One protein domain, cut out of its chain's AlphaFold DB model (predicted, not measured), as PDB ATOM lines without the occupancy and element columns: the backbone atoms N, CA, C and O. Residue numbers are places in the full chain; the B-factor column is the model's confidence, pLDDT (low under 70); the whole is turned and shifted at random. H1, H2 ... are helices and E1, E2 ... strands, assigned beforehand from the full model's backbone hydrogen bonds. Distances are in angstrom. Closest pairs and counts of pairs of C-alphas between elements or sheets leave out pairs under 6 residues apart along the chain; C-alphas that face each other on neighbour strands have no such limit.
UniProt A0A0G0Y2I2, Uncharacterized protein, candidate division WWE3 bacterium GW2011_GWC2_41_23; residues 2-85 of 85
ATOM      1  N   PHE A   2      99.015  92.045 154.897       55.81
ATOM      2  CA  PHE A   2      99.182  90.879 155.790       55.81
ATOM      3  C   PHE A   2     100.637  90.578 156.203       55.81
ATOM      4  O   PHE A   2     100.885  90.328 157.376       55.81
ATOM      5  N   GLY A   3     101.605  90.679 155.285       59.66
ATOM      6  CA  GLY A   3     103.016  90.388 155.588       59.66
ATOM      7  C   GLY A   3     103.659  91.309 156.637       59.66
ATOM      8  O   GLY A   3     104.466  90.844 157.435       59.66
ATOM      9  N   ASN A   4     103.257  92.587 156.695       65.25
ATOM     10  CA  ASN A   4     103.808  93.552 157.657       65.25
ATOM     11  C   ASN A   4     103.368  93.231 159.089       65.25
ATOM     12  O   ASN A   4     104.193  93.238 159.995       65.25
ATOM     13  N   LEU A   5     102.089  92.889 159.279       66.75
ATOM     14  CA  LEU A   5     101.541  92.530 160.592       66.75
ATOM     15  C   LEU A   5     102.183  91.249 161.136       66.75
ATOM     16  O   LEU A   5     102.481  91.160 162.326       66.75
ATOM     17  N   THR A   6     102.433  90.265 160.267       72.94
ATOM     18  CA  THR A   6     103.142  89.036 160.644       72.94
ATOM     19  C   THR A   6     104.585  89.333 161.044       72.94
ATOM     20  O   THR A   6     105.066  88.784 162.033       72.94
ATOM     21  N   PHE A   7     105.260  90.233 160.323       76.00
ATOM     22  CA  PHE A   7     106.641  90.598 160.617       76.00
ATOM     23  C   PHE A   7     106.777  91.404 161.919       76.00
ATOM     24  O   PHE A   7     107.572  91.031 162.775       76.00
ATOM     25  N   GLU A   8     105.946  92.423 162.149       77.06
ATOM     26  CA  GLU A   8     105.918  93.177 163.418       77.06
ATOM     27  C   GLU A   8     105.617  92.273 164.617       77.06
ATOM     28  O   GLU A   8     106.244  92.374 165.678       77.06
ATOM     29  N   ARG A   9     104.681  91.333 164.446       78.31
ATOM     30  CA  ARG A   9     104.366  90.341 165.474       78.31
ATOM     31  C   ARG A   9     105.547  89.417 165.740       78.31
ATOM     32  O   ARG A   9     105.781  89.091 166.900       78.31
ATOM     33  N   LEU A  10     106.292  89.018 164.711       77.31
ATOM     34  CA  LEU A  10     107.505  88.207 164.836       77.31
ATOM     35  C   LEU A  10     108.589  88.963 165.613       77.31
ATOM     36  O   LEU A  10     109.150  88.402 166.554       77.31
ATOM     37  N   LEU A  11     108.820  90.239 165.285       79.44
ATOM     38  CA  LEU A  11     109.778  91.093 165.993       79.44
ATOM     39  C   LEU A  11     109.444  91.187 167.485       79.44
ATOM     40  O   LEU A  11     110.283  90.883 168.331       79.44
ATOM     41  N   ARG A  12     108.187  91.505 167.814       80.81
ATOM     42  CA  ARG A  12     107.731  91.627 169.208       80.81
ATOM     43  C   ARG A  12     107.748  90.298 169.961       80.81
ATOM     44  O   ARG A  12     108.214  90.242 171.093       80.81
ATOM     45  N   THR A  13     107.260  89.225 169.337       81.44
ATOM     46  CA  THR A  13     107.156  87.891 169.965       81.44
ATOM     47  C   THR A  13     108.529  87.299 170.271       81.44
ATOM     48  O   THR A  13     108.680  86.537 171.222       81.44
ATOM     49  N   HIS A  14     109.538  87.639 169.472       78.56
ATOM     50  CA  HIS A  14     110.897  87.137 169.644       78.56
ATOM     51  C   HIS A  14     111.847  88.131 170.307       78.56
ATOM     52  O   HIS A  14     113.034  87.833 170.404       78.56
ATOM     53  N   GLY A  15     111.342  89.278 170.773       82.12
ATOM     54  CA  GLY A  15     112.160  90.302 171.418       82.12
ATOM     55  C   GLY A  15     113.283  90.811 170.515       82.12
ATOM     56  O   GLY A  15     114.385  91.066 170.991       82.12
ATOM     57  N   ILE A  16     113.027  90.902 169.208       84.88
ATOM     58  CA  ILE A  16     113.998  91.427 168.252       84.88
ATOM     59  C   ILE A  16     113.992  92.946 168.368       84.88
ATOM     60  O   ILE A  16     112.966  93.591 168.163       84.88
ATOM     61  N   LEU A  17     115.153  93.501 168.688       86.56
ATOM     62  CA  LEU A  17     115.384  94.932 168.862       86.56
ATOM     63  C   LEU A  17     116.241  95.511 167.732       86.56
ATOM     64  O   LEU A  17     116.253  96.725 167.539       86.56
ATOM     65  N   LEU A  18     116.945  94.652 166.993       86.94
ATOM     66  CA  LEU A  18     117.886  95.028 165.943       86.94
ATOM     67  C   LEU A  18     117.682  94.168 164.698       86.94
ATOM     68  O   LEU A  18     117.511  92.953 164.789       86.94
ATOM     69  N   VAL A  19     117.750  94.793 163.529       86.62
ATOM     70  CA  VAL A  19     117.823  94.118 162.233       86.62
ATOM     71  C   VAL A  19     119.145  94.498 161.584       86.62
ATOM     72  O   VAL A  19     119.363  95.660 161.262       86.62
ATOM     73  N   SER A  20     120.030  93.526 161.404       88.00
ATOM     74  CA  SER A  20     121.338  93.699 160.774       88.00
ATOM     75  C   SER A  20     121.265  93.188 159.340       88.00
ATOM     76  O   SER A  20     120.997  92.009 159.119       88.00
ATOM     77  N   VAL A  21     121.443  94.073 158.362       86.06
ATOM     78  CA  VAL A  21     121.267  93.773 156.938       86.06
ATOM     79  C   VAL A  21     122.614  93.797 156.239       86.06
ATOM     80  O   VAL A  21     123.248  94.845 156.145       86.06
ATOM     81  N   GLN A  22     123.031  92.659 155.702       85.88
ATOM     82  CA  GLN A  22     124.235  92.536 154.898       85.88
ATOM     83  C   GLN A  22     123.858  92.342 153.430       85.88
ATOM     84  O   GLN A  22     123.113  91.427 153.082       85.88
ATOM     85  N   TYR A  23     124.390  93.196 152.561       79.25
ATOM     86  CA  TYR A  23     124.243  93.052 151.117       79.25
ATOM     87  C   TYR A  23     125.439  92.277 150.583       79.25
ATOM     88  O   TYR A  23     126.576  92.695 150.771       79.25
ATOM     89  N   THR A  24     125.196  91.145 149.936       70.88
ATOM     90  CA  THR A  24     126.255  90.422 149.234       70.88
ATOM     91  C   THR A  24     126.386  91.069 147.863       70.88
ATOM     92  O   THR A  24     125.482  90.942 147.041       70.88
ATOM     93  N   GLU A  25     127.456  91.825 147.630       67.56
ATOM     94  CA  GLU A  25     127.793  92.266 146.277       67.56
ATOM     95  C   GLU A  25     128.492  91.107 145.563       67.56
ATOM     96  O   GLU A  25     129.482  90.560 146.050       67.56
ATOM     97  N   SER A  26     127.947  90.690 144.422       59.88
ATOM     98  CA  SER A  26     128.587  89.739 143.521       59.88
ATOM     99  C   SER A  26     129.776  90.446 142.851       59.88
ATOM    100  O   SER A  26     129.649  91.097 141.813       59.88
ATOM    101  N   GLU A  27     130.940  90.391 143.506       61.31
ATOM    102  CA  GLU A  27     132.167  91.039 143.037       61.31
ATOM    103  C   GLU A  27     132.689  90.376 141.755       61.31
ATOM    104  O   GLU A  27     132.704  89.147 141.608       61.31
ATOM    105  N   LYS A  28     133.142  91.198 140.803       60.31
ATOM    106  CA  LYS A  28     133.775  90.701 139.578       60.31
ATOM    107  C   LYS A  28     135.188  90.195 139.887       60.31
ATOM    108  O   LYS A  28     135.898  90.810 140.682       60.31
ATOM    109  N   PRO A  29     135.644  89.121 139.220       61.81
ATOM    110  CA  PRO A  29     137.006  88.634 139.393       61.81
ATOM    111  C   PRO A  29     138.016  89.736 139.040       61.81
ATOM    112  O   PRO A  29     138.026  90.234 137.915       61.81
ATOM    113  N   GLY A  30     138.857  90.110 140.009       68.19
ATOM    114  CA  GLY A  30     139.914  91.119 139.856       68.19
ATOM    115  C   GLY A  30     139.670  92.451 140.573       68.19
ATOM    116  O   GLY A  30     140.581  93.276 140.602       68.19
ATOM    117  N   GLU A  31     138.497  92.669 141.174       69.50
ATOM    118  CA  GLU A  31     138.274  93.827 142.047       69.50
ATOM    119  C   GLU A  31     138.764  93.572 143.480       69.50
ATOM    120  O   GLU A  31     138.826  92.445 143.970       69.50
ATOM    121  N   MET A  32     139.181  94.650 144.143       61.03
ATOM    122  CA  MET A  32     139.709  94.611 145.501       61.03
ATOM    123  C   MET A  32     138.546  94.427 146.483       61.03
ATOM    124  O   MET A  32     137.728  95.336 146.623       61.03
ATOM    125  N   HIS A  33     138.500  93.264 147.141       60.28
ATOM    126  CA  HIS A  33     137.418  92.852 148.038       60.28
ATOM    127  C   HIS A  33     137.020  93.952 149.028       60.28
ATOM    128  O   HIS A  33     137.810  94.339 149.898       60.28
ATOM    129  N   LYS A  34     135.778  94.427 148.941       59.03
ATOM    130  CA  LYS A  34     135.173  95.256 149.983       59.03
ATOM    131  C   LYS A  34     134.260  94.364 150.801       59.03
ATOM    132  O   LYS A  34     133.174  94.001 150.367       59.03
ATOM    133  N   CYS A  35     134.682  94.035 152.021       61.12
ATOM    134  CA  CYS A  35     133.793  93.388 152.981       61.12
ATOM    135  C   CYS A  35     132.535  94.247 153.137       61.12
ATOM    136  O   CYS A  35     132.602  95.343 153.700       61.12
ATOM    137  N   ALA A  36     131.402  93.763 152.627       66.25
ATOM    138  CA  ALA A  36     130.133  94.448 152.769       66.25
ATOM    139  C   ALA A  36     129.807  94.575 154.260       66.25
ATOM    140  O   ALA A  36     129.564  93.574 154.943       66.25
ATOM    141  N   GLN A  37     129.867  95.807 154.767       75.62
ATOM    142  CA  GLN A  37     129.554  96.093 156.158       75.62
ATOM    143  C   GLN A  37     128.042  95.961 156.370       75.62
ATOM    144  O   GLN A  37     127.267  96.464 155.549       75.62
ATOM    145  N   PRO A  38     127.607  95.281 157.440       81.00
ATOM    146  CA  PRO A  38     126.196  95.192 157.754       81.00
ATOM    147  C   PRO A  38     125.649  96.571 158.139       81.00
ATOM    148  O   PRO A  38     126.290  97.337 158.857       81.00
ATOM    149  N   VAL A  39     124.444  96.872 157.665       85.62
ATOM    150  CA  VAL A  39     123.682  98.059 158.052       85.62
ATOM    151  C   VAL A  39     122.684  97.657 159.127       85.62
ATOM    152  O   VAL A  39     121.838  96.792 158.898       85.62
ATOM    153  N   GLU A  40     122.774  98.282 160.293       87.75
ATOM    154  CA  GLU A  40     121.922  97.967 161.437       87.75
ATOM    155  C   GLU A  40     120.757  98.950 161.555       87.75
ATOM    156  O   GLU A  40     120.929 100.166 161.488       87.75
ATOM    157  N   TYR A  41     119.562  98.406 161.759       87.38
ATOM    158  CA  TYR A  41     118.328  99.148 161.966       87.38
ATOM    159  C   TYR A  41     117.755  98.781 163.331       87.38
ATOM    160  O   TYR A  41     117.534  97.603 163.623       87.38
ATOM    161  N   ALA A  42     117.494  99.781 164.170       86.38
ATOM    162  CA  ALA A  42     116.806  99.561 165.431       86.38
ATOM    163  C   ALA A  42     115.303  99.360 165.171       86.38
ATOM    164  O   ALA A  42     114.668 100.112 164.441       86.38
ATOM    165  N   VAL A  43     114.726  98.326 165.774       84.19
ATOM    166  CA  VAL A  43     113.294  97.985 165.673       84.19
ATOM    167  C   VAL A  43     112.682  97.732 167.052       84.19
ATOM    168  O   VAL A  43     111.694  97.016 167.189       84.19
ATOM    169  N   GLY A  44     113.290  98.290 168.103       72.06
ATOM    170  CA  GLY A  44     112.912  98.040 169.498       72.06
ATOM    171  C   GLY A  44     111.521  98.546 169.903       72.06
ATOM    172  O   GLY A  44     110.952  98.054 170.871       72.06
ATOM    173  N   ASP A  45     110.936  99.471 169.144       75.50
ATOM    174  CA  ASP A  45     109.530  99.892 169.249       75.50
ATOM    175  C   ASP A  45     108.557  98.905 168.559       75.50
ATOM    176  O   ASP A  45     107.327  99.052 168.599       75.50
ATOM    177  N   GLY A  46     109.104  97.863 167.927       67.94
ATOM    178  CA  GLY A  46     108.394  96.943 167.050       67.94
ATOM    179  C   GLY A  46     107.908  97.610 165.764       67.94
ATOM    180  O   GLY A  46     106.995  97.076 165.137       67.94
ATOM    181  N   GLY A  47     108.458  98.776 165.410       71.25
ATOM    182  CA  GLY A  47     108.112  99.540 164.222       71.25
ATOM    183  C   GLY A  47     109.009  99.194 163.037       71.25
ATOM    184  O   GLY A  47     110.225  99.065 163.154       71.25
ATOM    185  N   LEU A  48     108.408  99.087 161.852       71.19
ATOM    186  CA  LEU A  48     109.129  98.848 160.592       71.19
ATOM    187  C   LEU A  48     109.526 100.139 159.868       71.19
ATOM    188  O   LEU A  48     110.062 100.086 158.766       71.19
ATOM    189  N   HIS A  49     109.238 101.300 160.459       69.81
ATOM    190  CA  HIS A  49     109.429 102.613 159.835       69.81
ATOM    191  C   HIS A  49     110.903 102.937 159.575       69.81
ATOM    192  O   HIS A  49     111.211 103.698 158.662       69.81
ATOM    193  N   GLN A  50     111.802 102.356 160.371       74.88
ATOM    194  CA  GLN A  50     113.245 102.562 160.251       74.88
ATOM    195  C   GLN A  50     113.871 101.701 159.146       74.88
ATOM    196  O   GLN A  50     114.980 101.984 158.703       74.88
ATOM    197  N   LEU A  51     113.160 100.671 158.672       81.69
ATOM    198  CA  LEU A  51     113.635  99.793 157.609       81.69
ATOM    199  C   LEU A  51     113.264 100.361 156.232       81.69
ATOM    200  O   LEU A  51     112.099 100.695 155.991       81.69
ATOM    201  N   PRO A  52     114.208 100.397 155.276       83.81
ATOM    202  CA  PRO A  52     113.890 100.701 153.891       83.81
ATOM    203  C   PRO A  52     112.828  99.734 153.363       83.81
ATOM    204  O   PRO A  52     112.911  98.525 153.585       83.81
ATOM    205  N   LEU A  53     111.861 100.256 152.603       83.00
ATOM    206  CA  LEU A  53     110.749  99.468 152.051       83.00
ATOM    207  C   LEU A  53     111.229  98.198 151.331       83.00
ATOM    208  O   LEU A  53     110.684  97.125 151.559       83.00
ATOM    209  N   ARG A  54     112.299  98.316 150.534       80.81
ATOM    210  CA  ARG A  54     112.908  97.185 149.818       80.81
ATOM    211  C   ARG A  54     113.384  96.082 150.764       80.81
ATOM    212  O   ARG A  54     113.061  94.926 150.549       80.81
ATOM    213  N   VAL A  55     114.102  96.445 151.826       81.88
ATOM    214  CA  VAL A  55     114.622  95.491 152.817       81.88
ATOM    215  C   VAL A  55     113.476  94.782 153.526       81.88
ATOM    216  O   VAL A  55     113.488  93.565 153.664       81.88
ATOM    217  N   ARG A  56     112.463  95.541 153.951       82.69
ATOM    218  CA  ARG A  56     111.277  94.983 154.601       82.69
ATOM    219  C   ARG A  56     110.581  93.964 153.701       82.69
ATOM    220  O   ARG A  56     110.219  92.888 154.168       82.69
ATOM    221  N   ASP A  57     110.394  94.300 152.429       82.69
ATOM    222  CA  ASP A  57     109.707  93.428 151.484       82.69
ATOM    223  C   ASP A  57     110.532  92.157 151.195       82.69
ATOM    224  O   ASP A  57     109.953  91.073 151.158       82.69
ATOM    225  N   GLU A  58     111.865  92.248 151.096       81.38
ATOM    226  CA  GLU A  58     112.752  91.075 150.975       81.38
ATOM    227  C   GLU A  58     112.717  90.177 152.220       81.38
ATOM    228  O   GLU A  58     112.604  88.961 152.098       81.38
ATOM    229  N   ILE A  59     112.703  90.744 153.429       80.69
ATOM    230  CA  ILE A  59     112.559  89.955 154.666       80.69
ATOM    231  C   ILE A  59     111.202  89.247 154.706       80.69
ATOM    232  O   ILE A  59     111.116  88.069 155.048       80.69
ATOM    233  N   ILE A  60     110.122  89.951 154.353       82.06
ATOM    234  CA  ILE A  60     108.781  89.360 154.313       82.06
ATOM    235  C   ILE A  60     108.744  88.218 153.300       82.06
ATOM    236  O   ILE A  60     108.193  87.163 153.621       82.06
ATOM    237  N   LYS A  61     109.342  88.396 152.117       79.56
ATOM    238  CA  LYS A  61     109.473  87.324 151.124       79.56
ATOM    239  C   LYS A  61     110.270  86.149 151.681       79.56
ATOM    240  O   LYS A  61     109.742  85.049 151.639       79.56
ATOM    241  N   ALA A  62     111.436  86.370 152.289       79.38
ATOM    242  CA  ALA A  62     112.263  85.315 152.888       79.38
ATOM    243  C   ALA A  62     111.522  84.483 153.938       79.38
ATOM    244  O   ALA A  62     111.702  83.272 154.042       79.38
ATOM    245  N   LEU A  63     110.672  85.138 154.731       75.19
ATOM    246  CA  LEU A  63     109.891  84.481 155.775       75.19
ATOM    247  C   LEU A  63     108.687  83.698 155.227       75.19
ATOM    248  O   LEU A  63     108.246  82.751 155.877       75.19
ATOM    249  N   HIS A  64     108.130  84.091 154.077       72.12
ATOM    250  CA  HIS A  64     106.923  83.471 153.506       72.12
ATOM    251  C   HIS A  64     107.214  82.506 152.345       72.12
ATOM    252  O   HIS A  64     106.432  81.585 152.113       72.12
ATOM    253  N   LEU A  65     108.299  82.714 151.600       66.75
ATOM    254  CA  LEU A  65     108.647  82.009 150.368       66.75
ATOM    255  C   LEU A  65     110.056  81.415 150.497       66.75
ATOM    256  O   LEU A  65     110.977  82.088 150.945       66.75
ATOM    257  N   ARG A  66     110.226  80.147 150.091       59.56
ATOM    258  CA  ARG A  66     111.532  79.456 150.116       59.56
ATOM    259  C   ARG A  66     112.496  79.919 149.016       59.56
ATOM    260  O   ARG A  66     113.696  79.819 149.226       59.56
ATOM    261  N   ASP A  67     111.986  80.409 147.884       61.03
ATOM    262  CA  ASP A  67     112.792  81.002 146.806       61.03
ATOM    263  C   ASP A  67     112.929  82.504 147.046       61.03
ATOM    264  O   ASP A  67     112.085  83.306 146.639       61.03
ATOM    265  N   CYS A  68     113.965  82.873 147.785       67.00
ATOM    266  CA  CYS A  68     114.209  84.237 148.206       67.00
ATOM    267  C   CYS A  68     115.686  84.583 148.020       67.00
ATOM    268  O   CYS A  68     116.562  83.815 148.411       67.00
ATOM    269  N   GLU A  69     115.953  85.780 147.504       75.94
ATOM    270  CA  GLU A  69     117.287  86.387 147.421       75.94
ATOM    271  C   GLU A  69     117.793  86.869 148.795       75.94
ATOM    272  O   GLU A  69     118.723  87.657 148.884       75.94
ATOM    273  N   ALA A  70     117.183  86.442 149.900       76.19
ATOM    274  CA  ALA A  70     117.565  86.843 151.243       76.19
ATOM    275  C   ALA A  70     117.500  85.673 152.229       76.19
ATOM    276  O   ALA A  70     116.483  84.992 152.353       76.19
ATOM    277  N   GLU A  71     118.584  85.485 152.975       81.25
ATOM    278  CA  GLU A  71     118.679  84.569 154.105       81.25
ATOM    279  C   GLU A  71     118.414  85.335 155.401       81.25
ATOM    280  O   GLU A  71     119.020  86.374 155.663       81.25
ATOM    281  N   VAL A  72     117.513  84.816 156.234       82.00
ATOM    282  CA  VAL A  72     117.154  85.438 157.512       82.00
ATOM    283  C   VAL A  72     117.521  84.494 158.648       82.00
ATOM    284  O   VAL A  72     116.983  83.394 158.759       82.00
ATOM    285  N   ILE A  73     118.432  84.932 159.516       84.75
ATOM    286  CA  ILE A  73     118.898  84.188 160.686       84.75
ATOM    287  C   ILE A  73     118.574  84.998 161.933       84.75
ATOM    288  O   ILE A  73     118.893  86.178 162.043       84.75
ATOM    289  N   ARG A  74     117.960  84.352 162.921       83.06
ATOM    290  CA  ARG A  74     117.691  84.973 164.218       83.06
ATOM    291  C   ARG A  74     118.731  84.521 165.236       83.06
ATOM    292  O   ARG A  74     118.834  83.325 165.503       83.06
ATOM    293  N   LEU A  75     119.408  85.473 165.871       82.38
ATOM    294  CA  LEU A  75     120.324  85.203 166.976       82.38
ATOM    295  C   LEU A  75     120.065  86.198 168.114       82.38
ATOM    296  O   LEU A  75     120.344  87.391 167.998       82.38
ATOM    297  N   GLY A  76     119.511  85.699 169.222       82.94
ATOM    298  CA  GLY A  76     119.115  86.532 170.358       82.94
ATOM    299  C   GLY A  76     118.078  87.589 169.964       82.94
ATOM    300  O   GLY A  76     117.082  87.268 169.316       82.94
ATOM    301  N   GLY A  77     118.335  88.842 170.350       84.69
ATOM    302  CA  GLY A  77     117.505  90.007 170.023       84.69
ATOM    303  C   GLY A  77     117.813  90.649 168.666       84.69
ATOM    304  O   GLY A  77     117.341  91.756 168.410       84.69
ATOM    305  N   THR A  78     118.595  89.990 167.806       86.06
ATOM    306  CA  THR A  78     118.985  90.522 166.495       86.06
ATOM    307  C   THR A  78     118.527  89.600 165.370       86.06
ATOM    308  O   THR A  78     118.723  88.380 165.405       86.06
ATOM    309  N   LEU A  79     117.918  90.198 164.349       86.38
ATOM    310  CA  LEU A  79     117.586  89.550 163.090       86.38
ATOM    311  C   LEU A  79     118.667  89.876 162.064       86.38
ATOM    312  O   LEU A  79     118.796  91.020 161.639       86.38
ATOM    313  N   TYR A  80     119.435  88.874 161.670       86.25
ATOM    314  CA  TYR A  80     120.436  88.987 160.622       86.25
ATOM    315  C   TYR A  80     119.780  88.666 159.289       86.25
ATOM    316  O   TYR A  80     119.131  87.632 159.138       86.25
ATOM    317  N   VAL A  81     119.933  89.566 158.333       85.50
ATOM    318  CA  VAL A  81     119.328  89.482 157.011       85.50
ATOM    319  C   VAL A  81     120.454  89.616 156.008       85.50
ATOM    320  O   VAL A  81     121.078  90.668 155.909       85.50
ATOM    321  N   LYS A  82     120.730  88.556 155.265       85.44
ATOM    322  CA  LYS A  82     121.739  88.554 154.215       85.44
ATOM    323  C   LYS A  82     121.040  88.529 152.869       85.44
ATOM    324  O   LYS A  82     120.422  87.529 152.534       85.44
ATOM    325  N   ILE A  83     121.142  89.609 152.106       83.44
ATOM    326  CA  ILE A  83     120.569  89.706 150.762       83.44
ATOM    327  C   ILE A  83     121.639  89.228 149.768       83.44
ATOM    328  O   ILE A  83     122.719  89.816 149.677       83.44
ATOM    329  N   LEU A  84     121.369  88.115 149.097       73.88
ATOM    330  CA  LEU A  84     122.154  87.484 148.042       73.88
ATOM    331  C   LEU A  84     121.726  88.108 146.709       73.88
ATOM    332  O   LEU A  84     120.671  87.769 146.187       73.88
ATOM    333  N   LYS A  85     122.509  89.057 146.198       64.38
ATOM    334  CA  LYS A  85     122.229  89.741 144.934       64.38
ATOM    335  C   LYS A  85     123.060  89.177 143.785       64.38
ATOM    336  O   LYS A  85     124.248  88.838 144.018       64.38
TER     337      LYS A  85
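AT A GLANCE: This is residues 2 to 85 of the 85 residues of an uncharacterized protein of candidate division WWE3 bacterium GW2011_GWC2_41_23 (UniProt A0A0G0Y2I2). A four-stranded sheet has one helix, H2, packed across one face over E4 and E3, with the other face bare: two layers. A second helix, H1, lies at one end of the longest axis; at the other end the E1-E2 hairpin loop sticks out at residues 27 to 32. The 84 printed residues hold, in order, H1, E1, E2, H2, E3 and E4, of mixed class; the sheet E2-E1-E4-E3 is mixed. The whole is compact, with a radius of gyration of the C-alphas of 13.5 A, and spans 44 by 24 by 21 A.

IN THESE COORDINATES: H1, residues 2 to 13, begins at C-alpha 2 (99.182, 90.879, 155.790) and is 16.5 A long. E1 is residues 18 to 24, 19.2 A, and E2 residues 39 to 42. H2, residues 53 to 64, is 16.5 A long. E3 is residues 70 to 75, 16.1 A; E4, residues 78 to 84, 19.0 A, ends at C-alpha 84 (122.154, 87.484, 148.042).

HOW THE PARTS SIT: E1 and E4 are parallel, with N 22 and O 81 2.8 A apart. The hairpins E1-E2 (N 21 to O 39, 2.8 A) and E3-E4 (N 73 to O 80, 2.8 A) are antiparallel. H2 is on the sheet at a height of 8.9 A, across the strands at 82 degrees to E3 on the local plane; the closest C-alphas of H2 and E3, Ala 62 and Ala 70, are 5.8 A apart. E2, H2 and E3 form a split strand-helix-strand unit, two same-way strands with E1 and E4 between them, its crossover right-handed. H1, with residues 3 to 7 alone, only just touches H2, at residue 60 alone, with 3 pairs of C-alphas within 8 A; the closest, Gly 3 and Ile 60, are 6.0 A apart, and the lines are about perpendicular, 82 degrees. H1 is only just not on the sheet, with 4 pairs of C-alphas within 10 A. In H1 and H2 every O i to N i+4 pair is within hydrogen-bond range.

THE WHOLE: The C-alphas farthest apart, Thr 13 and Gly 30, are 44.6 A apart. The printed part has no cut; the E1 to E2 link is long, 14 residues. Mean pLDDT of the printed part is 76.2, with 23 residues under 70, among them 25 to 36.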